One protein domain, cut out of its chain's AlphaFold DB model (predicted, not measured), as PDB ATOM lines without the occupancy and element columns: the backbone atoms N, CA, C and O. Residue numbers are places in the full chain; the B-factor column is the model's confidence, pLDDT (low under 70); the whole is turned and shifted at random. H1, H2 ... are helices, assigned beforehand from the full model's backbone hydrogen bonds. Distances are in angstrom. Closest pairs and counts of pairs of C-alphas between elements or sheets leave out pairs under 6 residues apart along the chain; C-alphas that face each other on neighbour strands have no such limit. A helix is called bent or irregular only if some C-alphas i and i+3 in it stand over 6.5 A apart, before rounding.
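AT A GLANCE: This is residues 77 to 151 of the 151 residues of an uncharacterized protein of Idiomarina sp (UniProt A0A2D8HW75). One long helix, H1, sticks out with residues 77 to 97 as an arm; its other end joins a compact head where H2 folds back beside it, H3 crosses it and short H4 lies near. The 75 printed residues, all helix in class with four named helices, are only just extended, close to loose: radius of gyration of the C-alphas 17.4 A, spans 59 by 20 by 16 A.

HOW THE PARTS SIT: H1, residues 77 to 116, has a kink of 26 degrees near residue 103. Its residues 106 to 114 alone touch H2, residues 119 to 125, in a helical hairpin at a shallow tilt of 11 degrees, opposite ways; the closest C-alphas, of Ser 113 and Phe 122, are 5.1 A apart. Its residues 101 to 109 alone touch H3, residues 128 to 140, about perpendicular at 87 degrees; the closest C-alphas, of Gly 105 and Ala 135, are 3.6 A apart. H4, residues 144 to 150, is near H1 and apart from H3. Every O i to N i+4 pair is within hydrogen-bond range in H2 and H4, 35 of 36 in H1 and 6 of 9 in H3.

IN THESE COORDINATES: H1 begins at C-alpha 77 (74.073, 8.224, -41.259) and spans 57.6 A. H3 spans 19.3 A and is only just irregular: C-alphas 129 and 132 are 6.9 A apart. H4 ends at C-alpha 150 (25.914, -11.926, -19.069).

THE WHOLE: The printed part has no cut, and its three links are tight. Residues 79, 80 and 82 have pLDDT under 70.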
ATOM      1  N   GLY A  77      74.231   8.265 -42.712       72.50
ATOM      2  CA  GLY A  77      74.073   8.224 -41.259       72.50
ATOM      3  C   GLY A  77      72.889   9.070 -40.798       72.50
ATOM      4  O   GLY A  77      72.050   8.589 -40.036       72.50
ATOM      5  N   ASP A  78      72.773  10.285 -41.335       70.75
ATOM      6  CA  ASP A  78      71.674  11.189 -41.011       70.75
ATOM      7  C   ASP A  78      70.332  10.579 -41.430       70.75
ATOM      8  O   ASP A  78      69.453  10.429 -40.586       70.75
ATOM      9  N   ILE A  79      70.197  10.107 -42.678       66.81
ATOM     10  CA  ILE A  79      68.970   9.446 -43.165       66.81
ATOM     11  C   ILE A  79      68.569   8.263 -42.271       66.81
ATOM     12  O   ILE A  79      67.398   8.146 -41.898       66.81
ATOM     13  N   GLY A  80      69.531   7.414 -41.894       67.88
ATOM     14  CA  GLY A  80      69.287   6.266 -41.020       67.88
ATOM     15  C   GLY A  80      68.711   6.669 -39.661       67.88
ATOM     16  O   GLY A  80      67.706   6.107 -39.224       67.88
ATOM     17  N   ILE A  81      69.280   7.696 -39.024       73.19
ATOM     18  CA  ILE A  81      68.818   8.202 -37.721       73.19
ATOM     19  C   ILE A  81      67.360   8.685 -37.789       73.19
ATOM     20  O   ILE A  81      66.603   8.545 -36.831       73.19
ATOM     21  N   GLY A  82      66.917   9.234 -38.915       68.31
ATOM     22  CA  GLY A  82      65.584   9.855 -38.994       68.31
ATOM     23  C   GLY A  82      64.524   8.895 -39.385       68.31
ATOM     24  O   GLY A  82      63.413   9.025 -38.897       68.31
ATOM     25  N   PHE A  83      64.873   7.899 -40.190       70.56
ATOM     26  CA  PHE A  83      64.009   6.749 -40.346       70.56
ATOM     27  C   PHE A  83      63.691   6.135 -38.975       70.56
ATOM     28  O   PHE A  83      62.520   5.958 -38.642       70.56
ATOM     29  N   VAL A  84      64.711   5.920 -38.133       76.50
ATOM     30  CA  VAL A  84      64.526   5.418 -36.761       76.50
ATOM     31  C   VAL A  84      63.688   6.381 -35.916       76.50
ATOM     32  O   VAL A  84      62.787   5.936 -35.207       76.50
ATOM     33  N   ASN A  85      63.909   7.694 -36.018       74.69
ATOM     34  CA  ASN A  85      63.114   8.677 -35.276       74.69
ATOM     35  C   ASN A  85      61.647   8.714 -35.726       74.69
ATOM     36  O   ASN A  85      60.765   8.740 -34.872       74.69
ATOM     37  N   ILE A  86      61.362   8.679 -37.034       74.56
ATOM     38  CA  ILE A  86      59.992   8.603 -37.576       74.56
ATOM     39  C   ILE A  86      59.307   7.350 -37.050       74.56
ATOM     40  O   ILE A  86      58.194   7.424 -36.535       74.56
ATOM     41  N   PHE A  87      59.986   6.210 -37.156       76.69
ATOM     42  CA  PHE A  87      59.466   4.930 -36.703       76.69
ATOM     43  C   PHE A  87      59.180   4.937 -35.194       76.69
ATOM     44  O   PHE A  87      58.105   4.528 -34.762       76.69
ATOM     45  N   THR A  88      60.094   5.494 -34.396       79.19
ATOM     46  CA  THR A  88      59.939   5.631 -32.940       79.19
ATOM     47  C   THR A  88      58.770   6.546 -32.581       79.19
ATOM     48  O   THR A  88      57.965   6.204 -31.713       79.19
ATOM     49  N   ILE A  89      58.632   7.689 -33.258       76.94
ATOM     50  CA  ILE A  89      57.499   8.604 -33.073       76.94
ATOM     51  C   ILE A  89      56.186   7.896 -33.423       76.94
ATOM     52  O   ILE A  89      55.242   7.958 -32.638       76.94
ATOM     53  N   ALA A  90      56.124   7.191 -34.555       75.50
ATOM     54  CA  ALA A  90      54.926   6.471 -34.985       75.50
ATOM     55  C   ALA A  90      54.501   5.407 -33.962       75.50
ATOM     56  O   ALA A  90      53.347   5.395 -33.537       75.50
ATOM     57  N   ILE A  91      55.440   4.579 -33.493       84.25
ATOM     58  CA  ILE A  91      55.182   3.596 -32.431       84.25
ATOM     59  C   ILE A  91      54.694   4.287 -31.160       84.25
ATOM     60  O   ILE A  91      53.734   3.824 -30.548       84.25
ATOM     61  N   SER A  92      55.319   5.400 -30.772       82.81
ATOM     62  CA  SER A  92      54.946   6.128 -29.555       82.81
ATOM     63  C   SER A  92      53.499   6.617 -29.620       82.81
ATOM     64  O   SER A  92      52.757   6.459 -28.655       82.81
ATOM     65  N   TRP A  93      53.065   7.141 -30.771       80.75
ATOM     66  CA  TRP A  93      51.674   7.542 -30.989       80.75
ATOM     67  C   TRP A  93      50.705   6.357 -31.007       80.75
ATOM     68  O   TRP A  93      49.625   6.463 -30.429       80.75
ATOM     69  N   CYS A  94      51.076   5.222 -31.605       81.56
ATOM     70  CA  CYS A  94      50.255   4.009 -31.562       81.56
ATOM     71  C   CYS A  94      50.074   3.496 -30.129       81.56
ATOM     72  O   CYS A  94      48.954   3.210 -29.711       81.56
ATOM     73  N   LEU A  95      51.161   3.419 -29.358       88.38
ATOM     74  CA  LEU A  95      51.120   2.999 -27.957       88.38
ATOM     75  C   LEU A  95      50.329   3.982 -27.095       88.38
ATOM     76  O   LEU A  95      49.563   3.555 -26.238       88.38
ATOM     77  N   PHE A  96      50.458   5.286 -27.346       88.19
ATOM     78  CA  PHE A  96      49.648   6.305 -26.682       88.19
ATOM     79  C   PHE A  96      48.155   6.155 -27.008       88.19
ATOM     80  O   PHE A  96      47.314   6.228 -26.114       88.19
ATOM     81  N   GLY A  97      47.824   5.873 -28.271       87.12
ATOM     82  CA  GLY A  97      46.462   5.557 -28.694       87.12
ATOM     83  C   GLY A  97      45.900   4.342 -27.956       87.12
ATOM     84  O   GLY A  97      44.809   4.426 -27.401       87.12
ATOM     85  N   LEU A  98      46.665   3.249 -27.864       89.06
ATOM     86  CA  LEU A  98      46.279   2.063 -27.088       89.06
ATOM     87  C   LEU A  98      46.121   2.375 -25.595       89.06
ATOM     88  O   LEU A  98      45.161   1.927 -24.972       89.06
ATOM     89  N   TYR A  99      47.023   3.177 -25.030       90.88
ATOM     90  CA  TYR A  99      46.972   3.595 -23.630       90.88
ATOM     91  C   TYR A  99      45.690   4.367 -23.292       90.88
ATOM     92  O   TYR A  99      45.143   4.177 -22.212       90.88
ATOM     93  N   ILE A 100      45.183   5.195 -24.211       92.38
ATOM     94  CA  ILE A 100      43.889   5.881 -24.058       92.38
ATOM     95  C   ILE A 100      42.720   4.939 -24.352       92.38
ATOM     96  O   ILE A 100      41.697   4.989 -23.674       92.38
ATOM     97  N   LEU A 101      42.851   4.077 -25.358       93.62
ATOM     98  CA  LEU A 101      41.765   3.212 -25.800       93.62
ATOM     99  C   LEU A 101      41.344   2.216 -24.712       93.62
ATOM    100  O   LEU A 101      40.157   1.953 -24.572       93.62
ATOM    101  N   LEU A 102      42.280   1.693 -23.917       94.25
ATOM    102  CA  LEU A 102      41.974   0.743 -22.842       94.25
ATOM    103  C   LEU A 102      41.027   1.303 -21.759       94.25
ATOM    104  O   LEU A 102      39.984   0.690 -21.536       94.25
ATOM    105  N   PRO A 103      41.302   2.443 -21.096       94.75
ATOM    106  CA  PRO A 103      40.379   3.004 -20.111       94.75
ATOM    107  C   PRO A 103      39.052   3.444 -20.740       94.75
ATOM    108  O   PRO A 103      38.005   3.283 -20.120       94.75
ATOM    109  N   VAL A 104      39.058   3.941 -21.981       96.31
ATOM    110  CA  VAL A 104      37.808   4.252 -22.699       96.31
ATOM    111  C   VAL A 104      37.014   2.971 -22.983       96.31
ATOM    112  O   VAL A 104      35.801   2.943 -22.800       96.31
ATOM    113  N   GLY A 105      37.696   1.886 -23.344       95.19
ATOM    114  CA  GLY A 105      37.119   0.555 -23.501       95.19
ATOM    115  C   GLY A 105      36.513   0.015 -22.208       95.19
ATOM    116  O   GLY A 105      35.425  -0.552 -22.233       95.19
ATOM    117  N   ALA A 106      37.155   0.251 -21.063       95.56
ATOM    118  CA  ALA A 106      36.605  -0.088 -19.750       95.56
ATOM    119  C   ALA A 106      35.292   0.656 -19.464       95.56
ATOM    120  O   ALA A 106      34.311   0.057 -19.024       95.56
ATOM    121  N   LEU A 107      35.257   1.962 -19.753       96.94
ATOM    122  CA  LEU A 107      34.044   2.777 -19.633       96.94
ATOM    123  C   LEU A 107      32.940   2.278 -20.564       96.94
ATOM    124  O   LEU A 107      31.790   2.191 -20.141       96.94
ATOM    125  N   TYR A 108      33.283   1.907 -21.798       96.75
ATOM    126  CA  TYR A 108      32.331   1.339 -22.746       96.75
ATOM    127  C   TYR A 108      31.759   0.004 -22.258       96.75
ATOM    128  O   TYR A 108      30.547  -0.183 -22.273       96.75
ATOM    129  N   TRP A 109      32.598  -0.898 -21.742       96.62
ATOM    130  CA  TRP A 109      32.132  -2.148 -21.139       96.62
ATOM    131  C   TRP A 109      31.134  -1.891 -20.005       96.62
ATOM    132  O   TRP A 109      30.051  -2.476 -19.976       96.62
ATOM    133  N   MET A 110      31.477  -0.989 -19.080       95.75
ATOM    134  CA  MET A 110      30.587  -0.613 -17.979       95.75
ATOM    135  C   MET A 110      29.284   0.006 -18.498       95.75
ATOM    136  O   MET A 110      28.210  -0.316 -17.996       95.75
ATOM    137  N   PHE A 111      29.347   0.832 -19.540       96.50
ATOM    138  CA  PHE A 111      28.163   1.389 -20.182       96.50
ATOM    139  C   PHE A 111      27.242   0.299 -20.749       96.50
ATOM    140  O   PHE A 111      26.050   0.296 -20.444       96.50
ATOM    141  N   ILE A 112      27.786  -0.674 -21.489       96.00
ATOM    142  CA  ILE A 112      27.006  -1.802 -22.023       96.00
ATOM    143  C   ILE A 112      26.404  -2.643 -20.897       96.00
ATOM    144  O   ILE A 112      25.235  -3.010 -20.970       96.00
ATOM    145  N   SER A 113      27.140  -2.890 -19.812       96.31
ATOM    146  CA  SER A 113      26.604  -3.659 -18.680       96.31
ATOM    147  C   SER A 113      25.356  -3.024 -18.053       96.31
ATOM    148  O   SER A 113      24.445  -3.739 -17.636       96.31
ATOM    149  N   ILE A 114      25.275  -1.687 -18.048       95.75
ATOM    150  CA  ILE A 114      24.096  -0.946 -17.585       95.75
ATOM    151  C   ILE A 114      22.938  -1.111 -18.574       95.75
ATOM    152  O   ILE A 114      21.805  -1.303 -18.141       95.75
ATOM    153  N   GLN A 115      23.206  -1.069 -19.884       94.88
ATOM    154  CA  GLN A 115      22.179  -1.269 -20.916       94.88
ATOM    155  C   GLN A 115      21.579  -2.676 -20.879       94.88
ATOM    156  O   GLN A 115      20.371  -2.836 -21.022       94.88
ATOM    157  N   VAL A 116      22.427  -3.679 -20.660       94.19
ATOM    158  CA  VAL A 116      22.021  -5.080 -20.510       94.19
ATOM    159  C   VAL A 116      21.330  -5.324 -19.160       94.19
ATOM    160  O   VAL A 116      20.552  -6.260 -19.017       94.19
ATOM    161  N   GLY A 117      21.589  -4.481 -18.156       95.31
ATOM    162  CA  GLY A 117      21.089  -4.672 -16.794       95.31
ATOM    163  C   GLY A 117      21.834  -5.763 -16.017       95.31
ATOM    164  O   GLY A 117      21.327  -6.257 -15.009       95.31
ATOM    165  N   SER A 118      23.041  -6.141 -16.455       95.69
ATOM    166  CA  SER A 118      23.823  -7.221 -15.848       95.69
ATOM    167  C   SER A 118      24.796  -6.698 -14.795       95.69
ATOM    168  O   SER A 118      25.857  -6.143 -15.098       95.69
ATOM    169  N   PHE A 119      24.459  -6.923 -13.523       94.81
ATOM    170  CA  PHE A 119      25.310  -6.537 -12.394       94.81
ATOM    171  C   PHE A 119      26.674  -7.248 -12.411       94.81
ATOM    172  O   PHE A 119      27.701  -6.644 -12.098       94.81
ATOM    173  N   TRP A 120      26.711  -8.520 -12.823       95.06
ATOM    174  CA  TRP A 120      27.959  -9.280 -12.918       95.06
ATOM    175  C   TRP A 120      28.877  -8.743 -14.012       95.06
ATOM    176  O   TRP A 120      30.076  -8.591 -13.778       95.06
ATOM    177  N   MET A 121      28.320  -8.372 -15.167       95.94
ATOM    178  CA  MET A 121      29.084  -7.739 -16.241       95.94
ATOM    179  C   MET A 121      29.684  -6.404 -15.790       95.94
ATOM    180  O   MET A 121      30.836  -6.111 -16.112       95.94
ATOM    181  N   PHE A 122      28.935  -5.624 -15.002       96.06
ATOM    182  CA  PHE A 122      29.401  -4.354 -14.445       96.06
ATOM    183  C   PHE A 122      30.607  -4.549 -13.520       96.06
ATOM    184  O   PHE A 122      31.630  -3.890 -13.699       96.06
ATOM    185  N   LEU A 123      30.534  -5.500 -12.579       95.44
ATOM    186  CA  LEU A 123      31.651  -5.810 -11.676       95.44
ATOM    187  C   LEU A 123      32.900  -6.280 -12.432       95.44
ATOM    188  O   LEU A 123      34.012  -5.852 -12.124       95.44
ATOM    189  N   VAL A 124      32.720  -7.120 -13.451       94.75
ATOM    190  CA  VAL A 124      33.814  -7.616 -14.301       94.75
ATOM    191  C   VAL A 124      34.475  -6.486 -15.107       94.75
ATOM    192  O   VAL A 124      35.672  -6.560 -15.396       94.75
ATOM    193  N   GLY A 125      33.750  -5.405 -15.408       92.00
ATOM    194  CA  GLY A 125      34.284  -4.217 -16.083       92.00
ATOM    195  C   GLY A 125      35.365  -3.462 -15.296       92.00
ATOM    196  O   GLY A 125      36.192  -2.769 -15.889       92.00
ATOM    197  N   PHE A 126      35.431  -3.631 -13.970       94.19
ATOM    198  CA  PHE A 126      36.491  -3.031 -13.147       94.19
ATOM    199  C   PHE A 126      37.831  -3.771 -13.244       94.19
ATOM    200  O   PHE A 126      38.852  -3.241 -12.809       94.19
ATOM    201  N   ILE A 127      37.851  -4.982 -13.805       95.06
ATOM    202  CA  ILE A 127      39.056  -5.808 -13.899       95.06
ATOM    203  C   ILE A 127      39.831  -5.413 -15.168       95.06
ATOM    204  O   ILE A 127      39.319  -5.624 -16.264       95.06
ATOM    205  N   PRO A 128      41.088  -4.932 -15.086       91.81
ATOM    206  CA  PRO A 128      41.831  -4.438 -16.254       91.81
ATOM    207  C   PRO A 128      41.978  -5.425 -17.419       91.81
ATOM    208  O   PRO A 128      42.138  -5.021 -18.567       91.81
ATOM    209  N   ILE A 129      41.900  -6.728 -17.138       93.44
ATOM    210  CA  ILE A 129      41.988  -7.798 -18.141       93.44
ATOM    211  C   ILE A 129      40.809  -7.759 -19.130       93.44
ATOM    212  O   ILE A 129      40.959  -8.213 -20.261       93.44
ATOM    213  N   THR A 130      39.656  -7.195 -18.754       92.50
ATOM    214  CA  THR A 130      38.473  -7.101 -19.632       92.50
ATOM    215  C   THR A 130      38.449  -5.831 -20.479       92.50
ATOM    216  O   THR A 130      37.722  -5.754 -21.468       92.50
ATOM    217  N   TRP A 131      39.303  -4.853 -20.166       94.06
ATOM    218  CA  TRP A 131      39.363  -3.570 -20.866       94.06
ATOM    219  C   TRP A 131      39.689  -3.694 -22.359       94.06
ATOM    220  O   TRP A 131      39.059  -2.980 -23.140       94.06
ATOM    221  N   PRO A 132      40.582  -4.603 -22.812       95.19
ATOM    222  CA  PRO A 132      40.784  -4.843 -24.239       95.19
ATOM    223  C   PRO A 132      39.515  -5.310 -24.960       95.19
ATOM    224  O   PRO A 132      39.313  -4.960 -26.118       95.19
ATOM    225  N   ILE A 133      38.648  -6.069 -24.286       95.38
ATOM    226  CA  ILE A 133      37.401  -6.569 -24.874       95.38
ATOM    227  C   ILE A 133      36.390  -5.425 -24.985       95.38
ATOM    228  O   ILE A 133      35.752  -5.268 -26.019       95.38
ATOM    229  N   GLY A 134      36.310  -4.564 -23.966       95.19
ATOM    230  CA  GLY A 134      35.528  -3.329 -24.041       95.19
ATOM    231  C   GLY A 134      36.039  -2.366 -25.117       95.19
ATOM    232  O   GLY A 134      35.251  -1.780 -25.850       95.19
ATOM    233  N   ALA A 135      37.359  -2.244 -25.273       95.69
ATOM    234  CA  ALA A 135      37.988  -1.454 -26.330       95.69
ATOM    235  C   ALA A 135      37.694  -2.011 -27.729       95.69
ATOM    236  O   ALA A 135      37.420  -1.243 -28.648       95.69
ATOM    237  N   TYR A 136      37.729  -3.337 -27.888       95.50
ATOM    238  CA  TYR A 136      37.300  -4.002 -29.114       95.50
ATOM    239  C   TYR A 136      35.823  -3.714 -29.394       95.50
ATOM    240  O   TYR A 136      35.495  -3.251 -30.484       95.50
ATOM    241  N   GLY A 137      34.957  -3.904 -28.394       94.69
ATOM    242  CA  GLY A 137      33.518  -3.703 -28.529       94.69
ATOM    243  C   GLY A 137      33.128  -2.268 -28.871       94.69
ATOM    244  O   GLY A 137      32.174  -2.042 -29.599       94.69
ATOM    245  N   LEU A 138      33.906  -1.287 -28.416       95.25
ATOM    246  CA  LEU A 138      33.700   0.115 -28.774       95.25
ATOM    247  C   LEU A 138      33.898   0.379 -30.278       95.25
ATOM    248  O   LEU A 138      33.279   1.289 -30.822       95.25
ATOM    249  N   ILE A 139      34.794  -0.365 -30.932       94.56
ATOM    250  CA  ILE A 139      35.167  -0.155 -32.340       94.56
ATOM    251  C   ILE A 139      34.378  -1.084 -33.273       94.56
ATOM    252  O   ILE A 139      34.049  -0.684 -34.389       94.56
ATOM    253  N   PHE A 140      34.114  -2.316 -32.837       95.62
ATOM    254  CA  PHE A 140      33.606  -3.411 -33.671       95.62
ATOM    255  C   PHE A 140      32.307  -4.039 -33.154       95.62
ATOM    256  O   PHE A 140      31.937  -5.108 -33.629       95.62
ATOM    257  N   ASP A 141      31.644  -3.386 -32.202       93.38
ATOM    258  CA  ASP A 141      30.504  -3.896 -31.438       93.38
ATOM    259  C   ASP A 141      30.857  -5.025 -30.452       93.38
ATOM    260  O   ASP A 141      31.852  -5.748 -30.583       93.38
ATOM    261  N   MET A 142      30.065  -5.128 -29.378       94.88
ATOM    262  CA  MET A 142      30.302  -6.098 -28.307       94.88
ATOM    263  C   MET A 142      30.149  -7.534 -28.843       94.88
ATOM    264  O   MET A 142      29.120  -7.828 -29.447       94.88
ATOM    265  N   PRO A 143      31.112  -8.445 -28.603       94.56
ATOM    266  CA  PRO A 143      31.009  -9.818 -29.090       94.56
ATOM    267  C   PRO A 143      29.808 -10.571 -28.503       94.56
ATOM    268  O   PRO A 143      29.582 -10.515 -27.293       94.56
ATOM    269  N   ASP A 144      29.127 -11.364 -29.333       95.06
ATOM    270  CA  ASP A 144      27.934 -12.128 -28.933       95.06
ATOM    271  C   ASP A 144      28.191 -13.032 -27.720       95.06
ATOM    272  O   ASP A 144      27.416 -13.031 -26.773       95.06
ATOM    273  N   TRP A 145      29.343 -13.712 -27.669       94.81
ATOM    274  CA  TRP A 145      29.695 -14.590 -26.546       94.81
ATOM    275  C   TRP A 145      29.792 -13.853 -25.201       94.81
ATOM    276  O   TRP A 145      29.600 -14.467 -24.153       94.81
ATOM    277  N   VAL A 146      30.116 -12.552 -25.210       94.25
ATOM    278  CA  VAL A 146      30.123 -11.729 -23.991       94.25
ATOM    279  C   VAL A 146      28.689 -11.486 -23.561       94.25
ATOM    280  O   VAL A 146      28.373 -11.657 -22.387       94.25
ATOM    281  N   LEU A 147      27.827 -11.096 -24.498       94.06
ATOM    282  CA  LEU A 147      26.420 -10.847 -24.210       94.06
ATOM    283  C   LEU A 147      25.761 -12.128 -23.694       94.06
ATOM    284  O   LEU A 147      25.266 -12.104 -22.577       94.06
ATOM    285  N   ASP A 148      25.914 -13.255 -24.390       94.81
ATOM    286  CA  ASP A 148      25.375 -14.566 -23.998       94.81
ATOM    287  C   ASP A 148      25.833 -15.031 -22.603       94.81
ATOM    288  O   ASP A 148      25.122 -15.765 -21.919       94.81
ATOM    289  N   MET A 149      27.032 -14.631 -22.161       94.25
ATOM    290  CA  MET A 149      27.526 -14.943 -20.815       94.25
ATOM    291  C   MET A 149      26.862 -14.112 -19.712       94.25
ATOM    292  O   MET A 149      26.908 -14.513 -18.545       94.25
ATOM    293  N   PHE A 150      26.327 -12.937 -20.041       92.94
ATOM    294  CA  PHE A 150      25.914 -11.926 -19.069       92.94
ATOM    295  C   PHE A 150      24.445 -11.486 -19.172       92.94
ATOM    296  O   PHE A 150      23.982 -10.837 -18.227       92.94
ATOM    297  N   THR A 151      23.744 -11.815 -20.259       82.38
ATOM    298  CA  THR A 151      22.287 -11.679 -20.460       82.38
ATOM    299  C   THR A 151      21.554 -12.936 -20.020       82.38
ATOM    300  O   THR A 151      20.525 -12.799 -19.324       82.38
TER     301      THR A 151